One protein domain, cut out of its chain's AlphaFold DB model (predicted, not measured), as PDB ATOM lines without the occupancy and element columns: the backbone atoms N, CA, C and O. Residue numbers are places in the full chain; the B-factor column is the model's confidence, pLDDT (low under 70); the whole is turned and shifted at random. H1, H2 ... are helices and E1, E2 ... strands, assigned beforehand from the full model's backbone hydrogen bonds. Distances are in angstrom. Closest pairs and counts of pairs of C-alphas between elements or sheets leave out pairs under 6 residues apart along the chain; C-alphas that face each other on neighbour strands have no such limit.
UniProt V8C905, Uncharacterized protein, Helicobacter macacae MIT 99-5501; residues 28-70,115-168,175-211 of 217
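AT A GLANCE: This is residues 28 to 70, 115 to 168 and 175 to 211 of the 217 residues of an uncharacterized protein of Helicobacter macacae MIT 99-5501 (UniProt V8C905). A strongly twisted sheet of five strands curls round H1, and the long helix H2 crosses its opposite face, with residues 158 to 168 sticking out. These are three layers, helices on both faces of a sheet; little H3 lies off it. The 134 printed residues run H1 E1 E2 E3 H2 H3 E4 E5, class mixed, helices and strands; the mixed sheet has order E1 E2 E3 E4 E5. The whole is compact, radius of gyration of the C-alphas 15.7 A, but elongated, spanning 53 by 33 by 31 A.

IN THESE COORDINATES: The strands are E1, residues 47 to 55, 20.8 A; E2, 60 to 68, 23.7 A; E3, 118 to 127, 27.0 A; E4, 195 to 203, 26.0 A; and E5, 206 to 210, ending at C-alpha 210 (83.444, 76.372, 139.792). H1, residues 28 to 44, 24.6 A, begins at C-alpha 28 (94.719, 96.400, 134.562). H2 is residues 139 to 163, 36.4 A; H3 is residues 179 to 185.

HOW THE PARTS SIT: E3 and E4 are parallel (N 126 to O 200, 2.8 A). E2 and E3 are antiparallel, with N 121 and O 65 2.8 A apart. Hairpins E1 and E2 (N 48 to O 66, 2.8 A) and E4 and E5 (N 201 to O 208, 2.8 A) are antiparallel. H1 is on the sheet; its closest C-alphas to E3 are Gly 34 and Ser 127, 6.1 A. On the opposite face, H2 lies over E2 and E3, slantwise at 47 degrees to E3 on the local plane, height 4.0 A, only just above the sheet's level; Ile 61 of E2 and Ile 145 have the closest C-alphas, 6.4 A. H3 is only just not on the sheet, with 4 pairs of C-alphas within 10 A. Every O i to N i+4 pair is within hydrogen-bond range in H1 and H2; H3 has 1 of 3, and 3 of 4 O i to N i+3.

THE WHOLE: C-alphas 130 and 167 are farthest apart, 53.5 A. The printed part has two cuts: across the first, with 44 residues not printed, C-alphas 70 and 115 are 10.8 A apart, and across the second, with 6 residues not printed, C-alphas 168 and 175 are 20.2 A apart. The link E3 to H2 is long. pLDDT is under 70 at residues 69 to 70, 115 to 117, 157 to 168 and 175 to 188.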
ATOM      1  N   ALA A  28      93.694  97.400 134.868       71.31
ATOM      2  CA  ALA A  28      94.719  96.400 134.562       71.31
ATOM      3  C   ALA A  28      95.420  95.895 135.834       71.31
ATOM      4  O   ALA A  28      95.646  94.698 135.993       71.31
ATOM      5  N   LEU A  29      95.689  96.799 136.784       74.81
ATOM      6  CA  LEU A  29      96.247  96.437 138.091       74.81
ATOM      7  C   LEU A  29      95.299  95.525 138.882       74.81
ATOM      8  O   LEU A  29      95.741  94.552 139.484       74.81
ATOM      9  N   LYS A  30      93.989  95.804 138.840       76.69
ATOM     10  CA  LYS A  30      92.970  94.982 139.508       76.69
ATOM     11  C   LYS A  30      92.872  93.574 138.909       76.69
ATOM     12  O   LYS A  30      92.743  92.622 139.673       76.69
ATOM     13  N   GLY A  31      92.931  93.449 137.580       80.81
ATOM     14  CA  GLY A  31      92.915  92.152 136.889       80.81
ATOM     15  C   GLY A  31      94.087  91.272 137.315       80.81
ATOM     16  O   GLY A  31      93.881  90.171 137.818       80.81
ATOM     17  N   LYS A  32      95.302  91.830 137.266       88.94
ATOM     18  CA  LYS A  32      96.527  91.127 137.664       88.94
ATOM     19  C   LYS A  32      96.488  90.616 139.108       88.94
ATOM     20  O   LYS A  32      96.831  89.466 139.356       88.94
ATOM     21  N   ILE A  33      96.036  91.444 140.055       91.62
ATOM     22  CA  ILE A  33      95.907  91.041 141.469       91.62
ATOM     23  C   ILE A  33      94.923  89.872 141.619       91.62
ATOM     24  O   ILE A  33      95.158  88.967 142.418       91.62
ATOM     25  N   GLY A  34      93.819  89.891 140.867       93.25
ATOM     26  CA  GLY A  34      92.849  88.797 140.857       93.25
ATOM     27  C   GLY A  34      93.462  87.492 140.354       93.25
ATOM     28  O   GLY A  34      93.338  86.469 141.024       93.25
ATOM     29  N   GLU A  35      94.162  87.534 139.221       94.44
ATOM     30  CA  GLU A  35      94.863  86.371 138.663       94.44
ATOM     31  C   GLU A  35      95.940  85.826 139.606       94.44
ATOM     32  O   GLU A  35      96.006  84.620 139.818       94.44
ATOM     33  N   ASP A  36      96.758  86.696 140.209       95.19
ATOM     34  CA  ASP A  36      97.810  86.282 141.146       95.19
ATOM     35  C   ASP A  36      97.215  85.539 142.356       95.19
ATOM     36  O   ASP A  36      97.716  84.485 142.751       95.19
ATOM     37  N   ARG A  37      96.101  86.040 142.910       96.25
ATOM     38  CA  ARG A  37      95.380  85.363 144.002       96.25
ATOM     39  C   ARG A  37      94.763  84.040 143.559       96.25
ATOM     40  O   ARG A  37      94.805  83.078 144.323       96.25
ATOM     41  N   ALA A  38      94.197  83.987 142.356       96.25
ATOM     42  CA  ALA A  38      93.634  82.761 141.805       96.25
ATOM     43  C   ALA A  38      94.714  81.685 141.620       96.25
ATOM     44  O   ALA A  38      94.507  80.556 142.052       96.25
ATOM     45  N   CYS A  39      95.880  82.034 141.066       95.69
ATOM     46  CA  CYS A  39      97.009  81.112 140.932       95.69
ATOM     47  C   CYS A  39      97.469  80.573 142.289       95.69
ATOM     48  O   CYS A  39      97.561  79.361 142.446       95.69
ATOM     49  N   ALA A  40      97.688  81.448 143.276       92.62
ATOM     50  CA  ALA A  40      98.123  81.022 144.606       92.62
ATOM     51  C   ALA A  40      97.116  80.062 145.264       92.62
ATOM     52  O   ALA A  40      97.505  79.068 145.882       92.62
ATOM     53  N   TRP A  41      95.816  80.336 145.110       95.06
ATOM     54  CA  TRP A  41      94.767  79.452 145.611       95.06
ATOM     55  C   TRP A  41      94.771  78.104 144.883       95.06
ATOM     56  O   TRP A  41      94.773  77.071 145.543       95.06
ATOM     57  N   LEU A  42      94.829  78.099 143.549       92.56
ATOM     58  CA  LEU A  42      94.864  76.879 142.735       92.56
ATOM     59  C   LEU A  42      96.072  76.000 143.092       92.56
ATOM     60  O   LEU A  42      95.904  74.815 143.359       92.56
ATOM     61  N   GLU A  43      97.270  76.582 143.184       89.94
ATOM     62  CA  GLU A  43      98.488  75.862 143.584       89.94
ATOM     63  C   GLU A  43      98.352  75.244 144.980       89.94
ATOM     64  O   GLU A  43      98.707  74.084 145.189       89.94
ATOM     65  N   SER A  44      97.761  75.982 145.925       86.69
ATOM     66  CA  SER A  44      97.497  75.487 147.284       86.69
ATOM     67  C   SER A  44      96.451  74.363 147.325       86.69
ATOM     68  O   SER A  44      96.413  73.607 148.290       86.69
ATOM     69  N   ASN A  45      95.614  74.241 146.289       87.81
ATOM     70  CA  ASN A  45      94.587  73.205 146.143       87.81
ATOM     71  C   ASN A  45      95.020  72.070 145.194       87.81
ATOM     72  O   ASN A  45      94.179  71.324 144.703       87.81
ATOM     73  N   GLY A  46      96.324  71.924 144.928       87.31
ATOM     74  CA  GLY A  46      96.865  70.783 144.180       87.31
ATOM     75  C   GLY A  46      96.833  70.926 142.657       87.31
ATOM     76  O   GLY A  46      97.100  69.955 141.950       87.31
ATOM     77  N   PHE A  47      96.550  72.121 142.139       90.56
ATOM     78  CA  PHE A  47      96.652  72.401 140.711       90.56
ATOM     79  C   PHE A  47      98.082  72.790 140.331       90.56
ATOM     80  O   PHE A  47      98.777  73.502 141.055       90.56
ATOM     81  N   VAL A  48      98.496  72.407 139.129       90.50
ATOM     82  CA  VAL A  48      99.723  72.896 138.499       90.50
ATOM     83  C   VAL A  48      99.364  73.973 137.485       90.50
ATOM     84  O   VAL A  48      98.661  73.702 136.515       90.50
ATOM     85  N   ILE A  49      99.881  75.189 137.661       91.62
ATOM     86  CA  ILE A  49      99.703  76.263 136.676       91.62
ATOM     87  C   ILE A  49     100.592  75.989 135.460       91.62
ATOM     88  O   ILE A  49     101.820  75.978 135.569       91.62
ATOM     89  N   LEU A  50      99.970  75.771 134.301       89.94
ATOM     90  CA  LEU A  50     100.663  75.520 133.036       89.94
ATOM     91  C   LEU A  50     100.930  76.821 132.284       89.94
ATOM     92  O   LEU A  50     102.039  77.049 131.801       89.94
ATOM     93  N   GLU A  51      99.919  77.685 132.207       91.88
ATOM     94  CA  GLU A  51     100.003  78.960 131.504       91.88
ATOM     95  C   GLU A  51      99.094  80.002 132.164       91.88
ATOM     96  O   GLU A  51      98.081  79.681 132.785       91.88
ATOM     97  N   ARG A  52      99.480  81.271 132.042       93.38
ATOM     98  CA  ARG A  52      98.707  82.424 132.503       93.38
ATOM     99  C   ARG A  52      98.548  83.394 131.351       93.38
ATOM    100  O   ARG A  52      99.506  83.604 130.608       93.38
ATOM    101  N   ASN A  53      97.385  84.028 131.273       92.50
ATOM    102  CA  ASN A  53      97.077  85.060 130.298       92.50
ATOM    103  C   ASN A  53      97.356  84.585 128.857       92.50
ATOM    104  O   ASN A  53      98.097  85.213 128.093       92.50
ATOM    105  N   PHE A  54      96.818  83.413 128.509       94.12
ATOM    106  CA  PHE A  54      96.952  82.848 127.171       94.12
ATOM    107  C   PHE A  54      96.098  83.657 126.196       94.12
ATOM    108  O   PHE A  54      94.901  83.835 126.411       94.12
ATOM    109  N   HIS A  55      96.699  84.108 125.097       92.75
ATOM    110  CA  HIS A  55      96.007  84.889 124.077       92.75
ATOM    111  C   HIS A  55      95.912  84.124 122.763       92.75
ATOM    112  O   HIS A  55      96.892  83.576 122.254       92.75
ATOM    113  N   SER A  56      94.734  84.187 122.158       92.00
ATOM    114  CA  SER A  56      94.485  83.747 120.794       92.00
ATOM    115  C   SER A  56      93.808  84.862 119.994       92.00
ATOM    116  O   SER A  56      93.381  85.882 120.534       92.00
ATOM    117  N   ARG A  57      93.636  84.652 118.684       92.44
ATOM    118  CA  ARG A  57      92.834  85.562 117.844       92.44
ATOM    119  C   ARG A  57      91.353  85.627 118.249       92.44
ATOM    120  O   ARG A  57      90.649  86.530 117.810       92.44
ATOM    121  N   PHE A  58      90.874  84.655 119.026       92.81
ATOM    122  CA  PHE A  58      89.469  84.518 119.410       92.81
ATOM    123  C   PHE A  58      89.168  85.103 120.794       92.81
ATOM    124  O   PHE A  58      88.032  85.503 121.068       92.81
ATOM    125  N   GLY A  59      90.177  85.183 121.658       90.12
ATOM    126  CA  GLY A  59      90.035  85.656 123.026       90.12
ATOM    127  C   GLY A  59      91.238  85.325 123.897       90.12
ATOM    128  O   GLY A  59      92.246  84.791 123.433       90.12
ATOM    129  N   GLU A  60      91.090  85.666 125.170       93.19
ATOM    130  CA  GLU A  60      92.045  85.395 126.238       93.19
ATOM    131  C   GLU A  60      91.501  84.306 127.172       93.19
ATOM    132  O   GLU A  60      90.283  84.173 127.342       93.19
ATOM    133  N   ILE A  61      92.411  83.531 127.755       94.50
ATOM    134  CA  ILE A  61      92.146  82.599 128.850       94.50
ATOM    135  C   ILE A  61      93.059  83.005 130.005       94.50
ATOM    136  O   ILE A  61      94.284  83.015 129.852       94.50
ATOM    137  N   ASP A  62      92.468  83.330 131.154       96.12
ATOM    138  CA  ASP A  62      93.205  83.916 132.275       96.12
ATOM    139  C   ASP A  62      94.221  82.922 132.859       96.12
ATOM    140  O   ASP A  62      95.383  83.269 133.076       96.12
ATOM    141  N   ILE A  63      93.810  81.671 133.102       96.69
ATOM    142  CA  ILE A  63      94.675  80.629 133.669       96.69
ATOM    143  C   ILE A  63      94.409  79.286 132.976       96.69
ATOM    144  O   ILE A  63      93.262  78.895 132.774       96.69
ATOM    145  N   ILE A  64      95.474  78.552 132.655       95.06
ATOM    146  CA  ILE A  64      95.428  77.149 132.233       95.06
ATOM    147  C   ILE A  64      96.138  76.330 133.308       95.06
ATOM    148  O   ILE A  64      97.314  76.570 133.597       95.06
ATOM    149  N   ALA A  65      95.430  75.384 133.919       93.69
ATOM    150  CA  ALA A  65      95.941  74.604 135.039       93.69
ATOM    151  C   ALA A  65      95.635  73.115 134.884       93.69
ATOM    152  O   ALA A  65      94.603  72.741 134.336       93.69
ATOM    153  N   LEU A  66      96.521  72.265 135.389       91.44
ATOM    154  CA  LEU A  66      96.329  70.825 135.457       91.44
ATOM    155  C   LEU A  66      95.928  70.434 136.877       91.44
ATOM    156  O   LEU A  66      96.669  70.692 137.822       91.44
ATOM    157  N   GLU A  67      94.781  69.786 137.015       89.81
ATOM    158  CA  GLU A  67      94.409  69.071 138.229       89.81
ATOM    159  C   GLU A  67      94.977  67.656 138.132       89.81
ATOM    160  O   GLU A  67      94.567  66.879 137.269       89.81
ATOM    161  N   THR A  68      95.937  67.313 138.988       81.06
ATOM    162  CA  THR A  68      96.423  65.936 139.110       81.06
ATOM    163  C   THR A  68      95.727  65.298 140.302       81.06
ATOM    164  O   THR A  68      95.916  65.768 141.424       81.06
ATOM    165  N   SER A  69      94.951  64.229 140.099       63.28
ATOM    166  CA  SER A  69      94.427  63.422 141.211       63.28
ATOM    167  C   SER A  69      95.554  62.632 141.875       63.28
ATOM    168  O   SER A  69      95.666  61.417 141.766       63.28
ATOM    169  N   ASN A  70      96.382  63.331 142.640       51.38
ATOM    170  CA  ASN A  70      97.164  62.716 143.700       51.38
ATOM    171  C   ASN A  70      96.263  62.550 144.927       51.38
ATOM    172  O   ASN A  70      96.603  62.979 146.027       51.38
ATOM    173  N   ALA A 115      94.687  54.808 136.107       45.12
ATOM    174  CA  ALA A 115      94.680  56.154 135.533       45.12
ATOM    175  C   ALA A 115      94.433  57.181 136.644       45.12
ATOM    176  O   ALA A 115      93.291  57.411 137.039       45.12
ATOM    177  N   SER A 116      95.497  57.812 137.148       54.94
ATOM    178  CA  SER A 116      95.388  59.071 137.890       54.94
ATOM    179  C   SER A 116      94.630  60.068 137.009       54.94
ATOM    180  O   SER A 116      95.186  60.610 136.049       54.94
ATOM    181  N   LYS A 117      93.335  60.255 137.276       65.00
ATOM    182  CA  LYS A 117      92.445  61.174 136.561       65.00
ATOM    183  C   LYS A 117      93.054  62.576 136.595       65.00
ATOM    184  O   LYS A 117      93.016  63.242 137.626       65.00
ATOM    185  N   SER A 118      93.681  62.981 135.501       84.38
ATOM    186  CA  SER A 118      94.273  64.308 135.361       84.38
ATOM    187  C   SER A 118      93.387  65.121 134.430       84.38
ATOM    188  O   SER A 118      93.075  64.648 133.337       84.38
ATOM    189  N   THR A 119      92.949  66.299 134.866       87.06
ATOM    190  CA  THR A 119      92.017  67.145 134.106       87.06
ATOM    191  C   THR A 119      92.669  68.481 133.793       87.06
ATOM    192  O   THR A 119      93.255  69.118 134.667       87.06
ATOM    193  N   LEU A 120      92.556  68.933 132.547       91.50
ATOM    194  CA  LEU A 120      93.007  70.257 132.136       91.50
ATOM    195  C   LEU A 120      91.889  71.289 132.348       91.50
ATOM    196  O   LEU A 120      90.788  71.166 131.816       91.50
ATOM    197  N   HIS A 121      92.167  72.332 133.118       93.88
ATOM    198  CA  HIS A 121      91.230  73.407 133.409       93.88
ATOM    199  C   HIS A 121      91.611  74.674 132.649       93.88
ATOM    200  O   HIS A 121      92.708  75.206 132.816       93.88
ATOM    201  N   PHE A 122      90.663  75.192 131.870       95.06
ATOM    202  CA  PHE A 122      90.729  76.519 131.262       95.06
ATOM    203  C   PHE A 122      89.872  77.471 132.094       95.06
ATOM    204  O   PHE A 122      88.643  77.375 132.104       95.06
ATOM    205  N   ILE A 123      90.533  78.333 132.858       96.06
ATOM    206  CA  ILE A 123      89.950  79.041 133.994       96.06
ATOM    207  C   ILE A 123      89.794  80.525 133.675       96.06
ATOM    208  O   ILE A 123      90.752  81.206 133.319       96.06
ATOM    209  N   GLU A 124      88.580  81.021 133.891       95.62
ATOM    210  CA  GLU A 124      88.252  82.444 133.951       95.62
ATOM    211  C   GLU A 124      88.330  82.957 135.399       95.62
ATOM    212  O   GLU A 124      87.771  82.344 136.309       95.62
ATOM    213  N   VAL A 125      88.933  84.123 135.628       94.50
ATOM    214  CA  VAL A 125      89.027  84.763 136.945       94.50
ATOM    215  C   VAL A 125      88.101  85.976 137.025       94.50
ATOM    216  O   VAL A 125      88.226  86.953 136.287       94.50
ATOM    217  N   LYS A 126      87.180  85.975 137.994       91.81
ATOM    218  CA  LYS A 126      86.274  87.104 138.259       91.81
ATOM    219  C   LYS A 126      86.421  87.635 139.673       91.81
ATOM    220  O   LYS A 126      86.059  86.977 140.640       91.81
ATOM    221  N   SER A 127      86.850  88.891 139.782       91.25
ATOM    222  CA  SER A 127      86.853  89.645 141.042       91.25
ATOM    223  C   SER A 127      85.682  90.627 141.114       91.25
ATOM    224  O   SER A 127      85.541  91.494 140.246       91.25
ATOM    225  N   TYR A 128      84.874  90.558 142.171       88.88
ATOM    226  CA  TYR A 128      83.692  91.408 142.355       88.88
ATOM    227  C   TYR A 128      83.529  91.867 143.812       88.88
ATOM    228  O   TYR A 128      84.021  91.242 144.745       88.88
ATOM    229  N   THR A 129      82.868  93.013 144.008       86.25
ATOM    230  CA  THR A 129      82.674  93.644 145.332       86.25
ATOM    231  C   THR A 129      81.226  93.614 145.822       86.25
ATOM    232  O   THR A 129      80.981  93.828 147.003       86.25
ATOM    233  N   LYS A 130      80.260  93.364 144.930       83.19
ATOM    234  CA  LYS A 130      78.820  93.351 145.233       83.19
ATOM    235  C   LYS A 130      78.319  91.905 145.407       83.19
ATOM    236  O   LYS A 130      78.940  91.105 146.109       83.19
ATOM    237  N   ALA A 131      77.182  91.564 144.806       77.69
ATOM    238  CA  ALA A 131      76.666  90.202 144.755       77.69
ATOM    239  C   ALA A 131      77.503  89.317 143.816       77.69
ATOM    240  O   ALA A 131      78.203  89.838 142.942       77.69
ATOM    241  N   GLU A 132      77.437  87.999 144.024       72.62
ATOM    242  CA  GLU A 132      78.015  87.033 143.086       72.62
ATOM    243  C   GLU A 132      77.395  87.240 141.697       72.62
ATOM    244  O   GLU A 132      76.206  87.563 141.596       72.62
ATOM    245  N   PRO A 133      78.184  87.137 140.618       77.06
ATOM    246  CA  PRO A 133      77.625  87.258 139.287       77.06
ATOM    247  C   PRO A 133      76.650  86.099 139.059       77.06
ATOM    248  O   PRO A 133      77.032  84.944 139.223       77.06
ATOM    249  N   ALA A 134      75.413  86.409 138.648       75.56
ATOM    250  CA  ALA A 134      74.392  85.400 138.332       75.56
ATOM    251  C   ALA A 134      74.922  84.324 137.368       75.56
ATOM    252  O   ALA A 134      74.572  83.156 137.480       75.56
ATOM    253  N   TYR A 135      75.826  84.732 136.474       77.38
ATOM    254  CA  TYR A 135      76.639  83.844 135.659       77.38
ATOM    255  C   TYR A 135      78.110  84.221 135.819       77.38
ATOM    256  O   TYR A 135      78.519  85.318 135.428       77.38
ATOM    257  N   ALA A 136      78.913  83.306 136.363       80.81
ATOM    258  CA  ALA A 136      80.365  83.462 136.459       80.81
ATOM    259  C   ALA A 136      81.008  83.723 135.084       80.81
ATOM    260  O   ALA A 136      81.869  84.596 134.942       80.81
ATOM    261  N   ILE A 137      80.531  83.001 134.064       87.00
ATOM    262  CA  ILE A 137      80.944  83.114 132.663       87.00
ATOM    263  C   ILE A 137      79.687  83.289 131.807       87.00
ATOM    264  O   ILE A 137      78.726  82.541 131.945       87.00
ATOM    265  N   THR A 138      79.676  84.282 130.916       87.56
ATOM    266  CA  THR A 138      78.562  84.493 129.975       87.56
ATOM    267  C   THR A 138      78.690  83.573 128.763       87.56
ATOM    268  O   THR A 138      79.808  83.255 128.361       87.56
ATOM    269  N   GLN A 139      77.586  83.244 128.082       87.88
ATOM    270  CA  GLN A 139      77.615  82.396 126.877       87.88
ATOM    271  C   GLN A 139      78.546  82.939 125.776       87.88
ATOM    272  O   GLN A 139      79.302  82.197 125.151       87.88
ATOM    273  N   LYS A 140      78.565  84.267 125.578       88.69
ATOM    274  CA  LYS A 140      79.489  84.920 124.633       88.69
ATOM    275  C   LYS A 140      80.952  84.737 125.036       88.69
ATOM    276  O   LYS A 140      81.794  84.551 124.161       88.69
ATOM    277  N   LYS A 141      81.270  84.821 126.334       88.81
ATOM    278  CA  LYS A 141      82.640  84.606 126.810       88.81
ATOM    279  C   LYS A 141      83.017  83.127 126.712       88.81
ATOM    280  O   LYS A 141      84.090  82.823 126.209       88.81
ATOM    281  N   LEU A 142      82.101  82.233 127.066       90.25
ATOM    282  CA  LEU A 142      82.274  80.789 126.968       90.25
ATOM    283  C   LEU A 142      82.583  80.342 125.528       90.25
ATOM    284  O   LEU A 142      83.550  79.624 125.302       90.25
ATOM    285  N   SER A 143      81.852  80.860 124.535       90.50
ATOM    286  CA  SER A 143      82.136  80.602 123.113       90.50
ATOM    287  C   SER A 143      83.549  81.036 122.690       90.50
ATOM    288  O   SER A 143      84.212  80.330 121.929       90.50
ATOM    289  N   LYS A 144      84.042  82.178 123.188       92.06
ATOM    290  CA  LYS A 144      85.410  82.649 122.909       92.06
ATOM    291  C   LYS A 144      86.477  81.820 123.617       92.06
ATOM    292  O   LYS A 144      87.551  81.619 123.051       92.06
ATOM    293  N   ILE A 145      86.181  81.345 124.826       91.94
ATOM    294  CA  ILE A 145      87.056  80.438 125.569       91.94
ATOM    295  C   ILE A 145      87.220  79.144 124.772       91.94
ATOM    296  O   ILE A 145      88.349  78.799 124.454       91.94
ATOM    297  N   TYR A 146      86.135  78.494 124.336       92.69
ATOM    298  CA  TYR A 146      86.230  77.263 123.536       92.69
ATOM    299  C   TYR A 146      87.023  77.440 122.232       92.69
ATOM    300  O   TYR A 146      87.913  76.647 121.946       92.69
ATOM    301  N   GLN A 147      86.804  78.530 121.490       92.12
ATOM    302  CA  GLN A 147      87.619  78.828 120.301       92.12
ATOM    303  C   GLN A 147      89.104  79.056 120.640       92.12
ATOM    304  O   GLN A 147      90.000  78.710 119.868       92.12
ATOM    305  N   SER A 148      89.388  79.644 121.804       92.62
ATOM    306  CA  SER A 148      90.760  79.838 122.281       92.62
ATOM    307  C   SER A 148      91.400  78.521 122.729       92.62
ATOM    308  O   SER A 148      92.592  78.338 122.510       92.62
ATOM    309  N   ILE A 149      90.620  77.588 123.278       91.75
ATOM    310  CA  ILE A 149      91.061  76.231 123.631       91.75
ATOM    311  C   ILE A 149      91.485  75.460 122.379       91.75
ATOM    312  O   ILE A 149      92.566  74.877 122.351       91.75
ATOM    313  N   GLU A 150      90.694  75.508 121.306       90.50
ATOM    314  CA  GLU A 150      91.086  74.901 120.027       90.50
ATOM    315  C   GLU A 150      92.415  75.478 119.517       90.50
ATOM    316  O   GLU A 150      93.310  74.746 119.094       90.50
ATOM    317  N   ALA A 151      92.580  76.802 119.603       88.38
ATOM    318  CA  ALA A 151      93.828  77.459 119.231       88.38
ATOM    319  C   ALA A 151      95.004  77.052 120.136       88.38
ATOM    320  O   ALA A 151      96.126  76.931 119.642       88.38
ATOM    321  N   TYR A 152      94.758  76.843 121.433       89.62
ATOM    322  CA  TYR A 152      95.752  76.347 122.380       89.62
ATOM    323  C   TYR A 152      96.272  74.980 121.931       89.62
ATOM    324  O   TYR A 152      97.466  74.873 121.649       89.62
ATOM    325  N   PHE A 153      95.381  74.004 121.727       87.50
ATOM    326  CA  PHE A 153      95.757  72.656 121.290       87.50
ATOM    327  C   PHE A 153      96.491  72.653 119.942       87.50
ATOM    328  O   PHE A 153      97.565  72.072 119.808       87.50
ATOM    329  N   LEU A 154      96.002  73.409 118.951       83.75
ATOM    330  CA  LEU A 154      96.686  73.535 117.658       83.75
ATOM    331  C   LEU A 154      98.103  74.116 117.788       83.75
ATOM    332  O   LEU A 154      98.987  73.786 116.991       83.75
ATOM    333  N   ASN A 155      98.329  75.008 118.753       78.31
ATOM    334  CA  ASN A 155      99.639  75.598 119.002       78.31
ATOM    335  C   ASN A 155     100.566  74.638 119.763       78.31
ATOM    336  O   ASN A 155     101.763  74.618 119.454       78.31
ATOM    337  N   THR A 156     100.057  73.829 120.700       72.19
ATOM    338  CA  THR A 156     100.838  72.761 121.349       72.19
ATOM    339  C   THR A 156     101.297  71.728 120.328       72.19
ATOM    340  O   THR A 156     102.504  71.489 120.222       72.19
ATOM    341  N   SER A 157     100.404  71.217 119.475       64.69
ATOM    342  CA  SER A 157     100.776  70.198 118.484       64.69
ATOM    343  C   SER A 157     101.777  70.733 117.441       64.69
ATOM    344  O   SER A 157     102.699  70.025 117.027       64.69
ATOM    345  N   LYS A 158     101.689  72.018 117.054       63.84
ATOM    346  CA  LYS A 158     102.684  72.672 116.173       63.84
ATOM    347  C   LYS A 158     104.051  72.857 116.840       63.84
ATOM    348  O   LYS A 158     105.075  72.696 116.171       63.84
ATOM    349  N   LYS A 159     104.105  73.179 118.138       60.56
ATOM    350  CA  LYS A 159     105.373  73.251 118.897       60.56
ATOM    351  C   LYS A 159     106.065  71.882 118.953       60.56
ATOM    352  O   LYS A 159     107.286  71.810 118.811       60.56
ATOM    353  N   ILE A 160     105.301  70.794 119.064       56.91
ATOM    354  CA  ILE A 160     105.830  69.421 119.017       56.91
ATOM    355  C   ILE A 160     106.388  69.095 117.618       56.91
ATOM    356  O   ILE A 160     107.523  68.644 117.492       56.91
ATOM    357  N   GLN A 161     105.664  69.413 116.539       52.78
ATOM    358  CA  GLN A 161     106.123  69.128 115.166       52.78
ATOM    359  C   GLN A 161     107.319  69.980 114.708       52.78
ATOM    360  O   GLN A 161     108.105  69.563 113.857       52.78
ATOM    361  N   THR A 162     107.472  71.189 115.246       44.41
ATOM    362  CA  THR A 162     108.604  72.072 114.918       44.41
ATOM    363  C   THR A 162     109.861  71.735 115.723       44.41
ATOM    364  O   THR A 162     110.969  71.926 115.220       44.41
ATOM    365  N   SER A 163     109.717  71.163 116.924       42.44
ATOM    366  CA  SER A 163     110.834  70.719 117.771       42.44
ATOM    367  C   SER A 163     111.411  69.354 117.373       42.44
ATOM    368  O   SER A 163     112.583  69.096 117.629       42.44
ATOM    369  N   THR A 164     110.678  68.504 116.647       40.06
ATOM    370  CA  THR A 164     111.226  67.237 116.118       40.06
ATOM    371  C   THR A 164     112.195  67.425 114.942       40.06
ATOM    372  O   THR A 164     112.975  66.522 114.648       40.06
ATOM    373  N   LYS A 165     112.232  68.608 114.306       40.72
ATOM    374  CA  LYS A 165     113.199  68.944 113.237       40.72
ATOM    375  C   LYS A 165     114.488  69.619 113.727       40.72
ATOM    376  O   LYS A 165     115.390  69.851 112.926       40.72
ATOM    377  N   LYS A 166     114.619  69.919 115.023       31.80
ATOM    378  CA  LYS A 166     115.826  70.520 115.611       31.80
ATOM    379  C   LYS A 166     116.094  69.845 116.953       31.80
ATOM    380  O   LYS A 166     115.318  70.020 117.876       31.80
ATOM    381  N   ALA A 167     117.158  69.045 117.015       35.56
ATOM    382  CA  ALA A 167     117.604  68.249 118.162       35.56
ATOM    383  C   ALA A 167     117.023  68.671 119.535       35.56
ATOM    384  O   ALA A 167     117.334  69.749 120.035       35.56
ATOM    385  N   LYS A 168     116.209  67.776 120.122       39.22
ATOM    386  CA  LYS A 168     115.912  67.616 121.560       39.22
ATOM    387  C   LYS A 168     116.017  68.915 122.386       39.22
ATOM    388  O   LYS A 168     116.968  69.109 123.136       39.22
ATOM    389  N   THR A 175     108.075  77.892 135.340       38.12
ATOM    390  CA  THR A 175     107.605  77.977 136.732       38.12
ATOM    391  C   THR A 175     108.767  77.711 137.684       38.12
ATOM    392  O   THR A 175     109.514  76.750 137.524       38.12
ATOM    393  N   LYS A 176     108.976  78.586 138.673       36.44
ATOM    394  CA  LYS A 176     109.995  78.445 139.735       36.44
ATOM    395  C   LYS A 176     109.553  77.477 140.854       36.44
ATOM    396  O   LYS A 176     110.019  77.613 141.977       36.44
ATOM    397  N   SER A 177     108.681  76.509 140.563       39.09
ATOM    398  CA  SER A 177     108.230  75.508 141.537       39.09
ATOM    399  C   SER A 177     108.778  74.113 141.202       39.09
ATOM    400  O   SER A 177     109.128  73.828 140.059       39.09
ATOM    401  N   SER A 178     108.959  73.315 142.251       40.06
ATOM    402  CA  SER A 178     109.996  72.293 142.461       40.06
ATOM    403  C   SER A 178     110.306  71.303 141.315       40.06
ATOM    404  O   SER A 178     109.451  70.809 140.586       40.06
ATOM    405  N   THR A 179     111.582  70.931 141.223       42.00
ATOM    406  CA  THR A 179     112.224  70.044 140.232       42.00
ATOM    407  C   THR A 179     111.633  68.625 140.130       42.00
ATOM    408  O   THR A 179     111.982  67.894 139.206       42.00
ATOM    409  N   LYS A 180     110.755  68.224 141.060       37.56
ATOM    410  CA  LYS A 180     110.138  66.889 141.128       37.56
ATOM    411  C   LYS A 180     108.899  66.774 140.227       37.56
ATOM    412  O   LYS A 180     108.830  65.842 139.438       37.56
ATOM    413  N   LEU A 181     108.019  67.780 140.247       44.31
ATOM    414  CA  LEU A 181     106.811  67.846 139.403       44.31
ATOM    415  C   LEU A 181     107.141  67.921 137.905       44.31
ATOM    416  O   LEU A 181     106.416  67.385 137.074       44.31
ATOM    417  N   ARG A 182     108.273  68.545 137.546       45.34
ATOM    418  CA  ARG A 182     108.710  68.666 136.145       45.34
ATOM    419  C   ARG A 182     108.943  67.314 135.467       45.34
ATOM    420  O   ARG A 182     108.514  67.147 134.336       45.34
ATOM    421  N   LYS A 183     109.567  66.351 136.157       46.91
ATOM    422  CA  LYS A 183     109.821  65.009 135.596       46.91
ATOM    423  C   LYS A 183     108.539  64.200 135.385       46.91
ATOM    424  O   LYS A 183     108.495  63.365 134.492       46.91
ATOM    425  N   GLU A 184     107.518  64.444 136.202       48.56
ATOM    426  CA  GLU A 184     106.210  63.784 136.102       48.56
ATOM    427  C   GLU A 184     105.368  64.371 134.960       48.56
ATOM    428  O   GLU A 184     104.722  63.631 134.225       48.56
ATOM    429  N   LEU A 185     105.459  65.687 134.737       56.53
ATOM    430  CA  LEU A 185     104.771  66.401 133.651       56.53
ATOM    431  C   LEU A 185     105.412  66.194 132.270       56.53
ATOM    432  O   LEU A 185     104.739  66.371 131.259       56.53
ATOM    433  N   GLU A 186     106.693  65.818 132.205       55.84
ATOM    434  CA  GLU A 186     107.427  65.600 130.945       55.84
ATOM    435  C   GLU A 186     106.866  64.446 130.089       55.84
ATOM    436  O   GLU A 186     107.130  64.414 128.888       55.84
ATOM    437  N   ASN A 187     106.067  63.542 130.673       58.72
ATOM    438  CA  ASN A 187     105.470  62.394 129.976       58.72
ATOM    439  C   ASN A 187     103.942  62.478 129.829       58.72
ATOM    440  O   ASN A 187     103.324  61.512 129.381       58.72
ATOM    441  N   ILE A 188     103.315  63.592 130.219       65.44
ATOM    442  CA  ILE A 188     101.862  63.744 130.108       65.44
ATOM    443  C   ILE A 188     101.525  64.284 128.720       65.44
ATOM    444  O   ILE A 188     101.883  65.411 128.374       65.44
ATOM    445  N   ASP A 189     100.806  63.485 127.935       73.50
ATOM    446  CA  ASP A 189     100.225  63.934 126.675       73.50
ATOM    447  C   ASP A 189      99.013  64.838 126.947       73.50
ATOM    448  O   ASP A 189      97.886  64.371 127.119       73.50
ATOM    449  N   LEU A 190      99.267  66.148 127.023       71.69
ATOM    450  CA  LEU A 190      98.249  67.165 127.299       71.69
ATOM    451  C   LEU A 190      97.121  67.184 126.258       71.69
ATOM    452  O   LEU A 190      95.999  67.533 126.619       71.69
ATOM    453  N   ASP A 191      97.399  66.815 125.003       72.88
ATOM    454  CA  ASP A 191      96.406  66.823 123.920       72.88
ATOM    455  C   ASP A 191      95.381  65.675 124.087       72.88
ATOM    456  O   ASP A 191      94.266  65.760 123.571       72.88
ATOM    457  N   SER A 192      95.723  64.636 124.862       75.44
ATOM    458  CA  SER A 192      94.861  63.480 125.155       75.44
ATOM    459  C   SER A 192      94.114  63.582 126.494       75.44
ATOM    460  O   SER A 192      93.312  62.703 126.821       75.44
ATOM    461  N   LEU A 193      94.362  64.625 127.294       76.94
ATOM    462  CA  LEU A 193      93.708  64.786 128.592       76.94
ATOM    463  C   LEU A 193      92.260  65.279 128.455       76.94
ATOM    464  O   LEU A 193      91.973  66.151 127.630       76.94
ATOM    465  N   PRO A 194      91.339  64.814 129.322       86.06
ATOM    466  CA  PRO A 194      90.047  65.465 129.455       86.06
ATOM    467  C   PRO A 194      90.255  66.910 129.917       86.06
ATOM    468  O   PRO A 194      91.079  67.186 130.794       86.06
ATOM    469  N   TYR A 195      89.481  67.834 129.354       89.44
ATOM    470  CA  TYR A 195      89.514  69.234 129.754       89.44
ATOM    471  C   TYR A 195      88.127  69.766 130.099       89.44
ATOM    472  O   TYR A 195      87.109  69.254 129.636       89.44
ATOM    473  N   CYS A 196      88.084  70.829 130.898       90.69
ATOM    474  CA  CYS A 196      86.857  71.565 131.171       90.69
ATOM    475  C   CYS A 196      87.106  73.076 131.264       90.69
ATOM    476  O   CYS A 196      88.222  73.537 131.516       90.69
ATOM    477  N   VAL A 197      86.041  73.856 131.072       92.31
ATOM    478  CA  VAL A 197      86.047  75.292 131.373       92.31
ATOM    479  C   VAL A 197      85.657  75.474 132.832       92.31
ATOM    480  O   VAL A 197      84.726  74.835 133.318       92.31
ATOM    481  N   SER A 198      86.388  76.310 133.556       93.50
ATOM    482  CA  SER A 198      86.189  76.547 134.987       93.50
ATOM    483  C   SER A 198      86.224  78.041 135.307       93.50
ATOM    484  O   SER A 198      86.658  78.850 134.487       93.50
ATOM    485  N   ALA A 199      85.772  78.423 136.499       94.62
ATOM    486  CA  ALA A 199      85.842  79.802 136.971       94.62
ATOM    487  C   ALA A 199      86.373  79.893 138.404       94.62
ATOM    488  O   ALA A 199      85.959  79.132 139.277       94.62
ATOM    489  N   VAL A 200      87.232  80.880 138.655       95.38
ATOM    490  CA  VAL A 200      87.625  81.313 139.999       95.38
ATOM    491  C   VAL A 200      86.938  82.639 140.307       95.38
ATOM    492  O   VAL A 200      87.120  83.642 139.616       95.38
ATOM    493  N   LEU A 201      86.137  82.643 141.366       94.56
ATOM    494  CA  LEU A 201      85.343  83.778 141.819       94.56
ATOM    495  C   LEU A 201      85.940  84.349 143.107       94.56
ATOM    496  O   LEU A 201      86.025  83.646 144.108       94.56
ATOM    497  N   ILE A 202      86.316  85.628 143.098       94.06
ATOM    498  CA  ILE A 202      86.966  86.306 144.227       94.06
ATOM    499  C   ILE A 202      86.069  87.435 144.740       94.06
ATOM    500  O   ILE A 202      85.777  88.394 144.014       94.06
ATOM    501  N   LYS A 203      85.684  87.354 146.019       93.06
ATOM    502  CA  LYS A 203      84.907  88.377 146.732       93.06
ATOM    503  C   LYS A 203      85.534  88.670 148.092       93.06
ATOM    504  O   LYS A 203      85.344  87.920 149.047       93.06
ATOM    505  N   GLY A 204      86.246  89.792 148.192       89.88
ATOM    506  CA  GLY A 204      87.012  90.115 149.398       89.88
ATOM    507  C   GLY A 204      88.049  89.025 149.670       89.88
ATOM    508  O   GLY A 204      88.920  88.790 148.828       89.88
ATOM    509  N   ASP A 205      87.917  88.335 150.800       89.19
ATOM    510  CA  ASP A 205      88.798  87.230 151.201       89.19
ATOM    511  C   ASP A 205      88.294  85.852 150.762       89.19
ATOM    512  O   ASP A 205      89.055  84.888 150.755       89.19
ATOM    513  N   LYS A 206      87.033  85.756 150.328       91.31
ATOM    514  CA  LYS A 206      86.440  84.503 149.864       91.31
ATOM    515  C   LYS A 206      86.850  84.212 148.420       91.31
ATOM    516  O   LYS A 206      86.713  85.075 147.545       91.31
ATOM    517  N   ILE A 207      87.285  82.977 148.178       93.69
ATOM    518  CA  ILE A 207      87.541  82.415 146.850       93.69
ATOM    519  C   ILE A 207      86.628  81.200 146.663       93.69
ATOM    520  O   ILE A 207      86.576  80.334 147.533       93.69
ATOM    521  N   SER A 208      85.909  81.148 145.542       91.94
ATOM    522  CA  SER A 208      85.095  79.997 145.133       91.94
ATOM    523  C   SER A 208      85.592  79.470 143.788       91.94
ATOM    524  O   SER A 208      85.866  80.258 142.882       91.94
ATOM    525  N   PHE A 209      85.662  78.149 143.642       92.12
ATOM    526  CA  PHE A 209      86.021  77.479 142.393       92.12
ATOM    527  C   PHE A 209      84.807  76.757 141.815       92.12
ATOM    528  O   PHE A 209      84.134  76.002 142.515       92.12
ATOM    529  N   LEU A 210      84.519  77.012 140.541       90.38
ATOM    530  CA  LEU A 210      83.444  76.372 139.792       90.38
ATOM    531  C   LEU A 210      84.064  75.555 138.662       90.38
ATOM    532  O   LEU A 210      84.521  76.118 137.667       90.38
ATOM    533  N   SER A 211      84.087  74.235 138.823       87.38
ATOM    534  CA  SER A 211      84.528  73.304 137.785       87.38
ATOM    535  C   SER A 211      83.416  73.029 136.776       87.38
ATOM    536  O   SER A 211      82.246  72.978 137.153       87.38
TER     537      SER A 211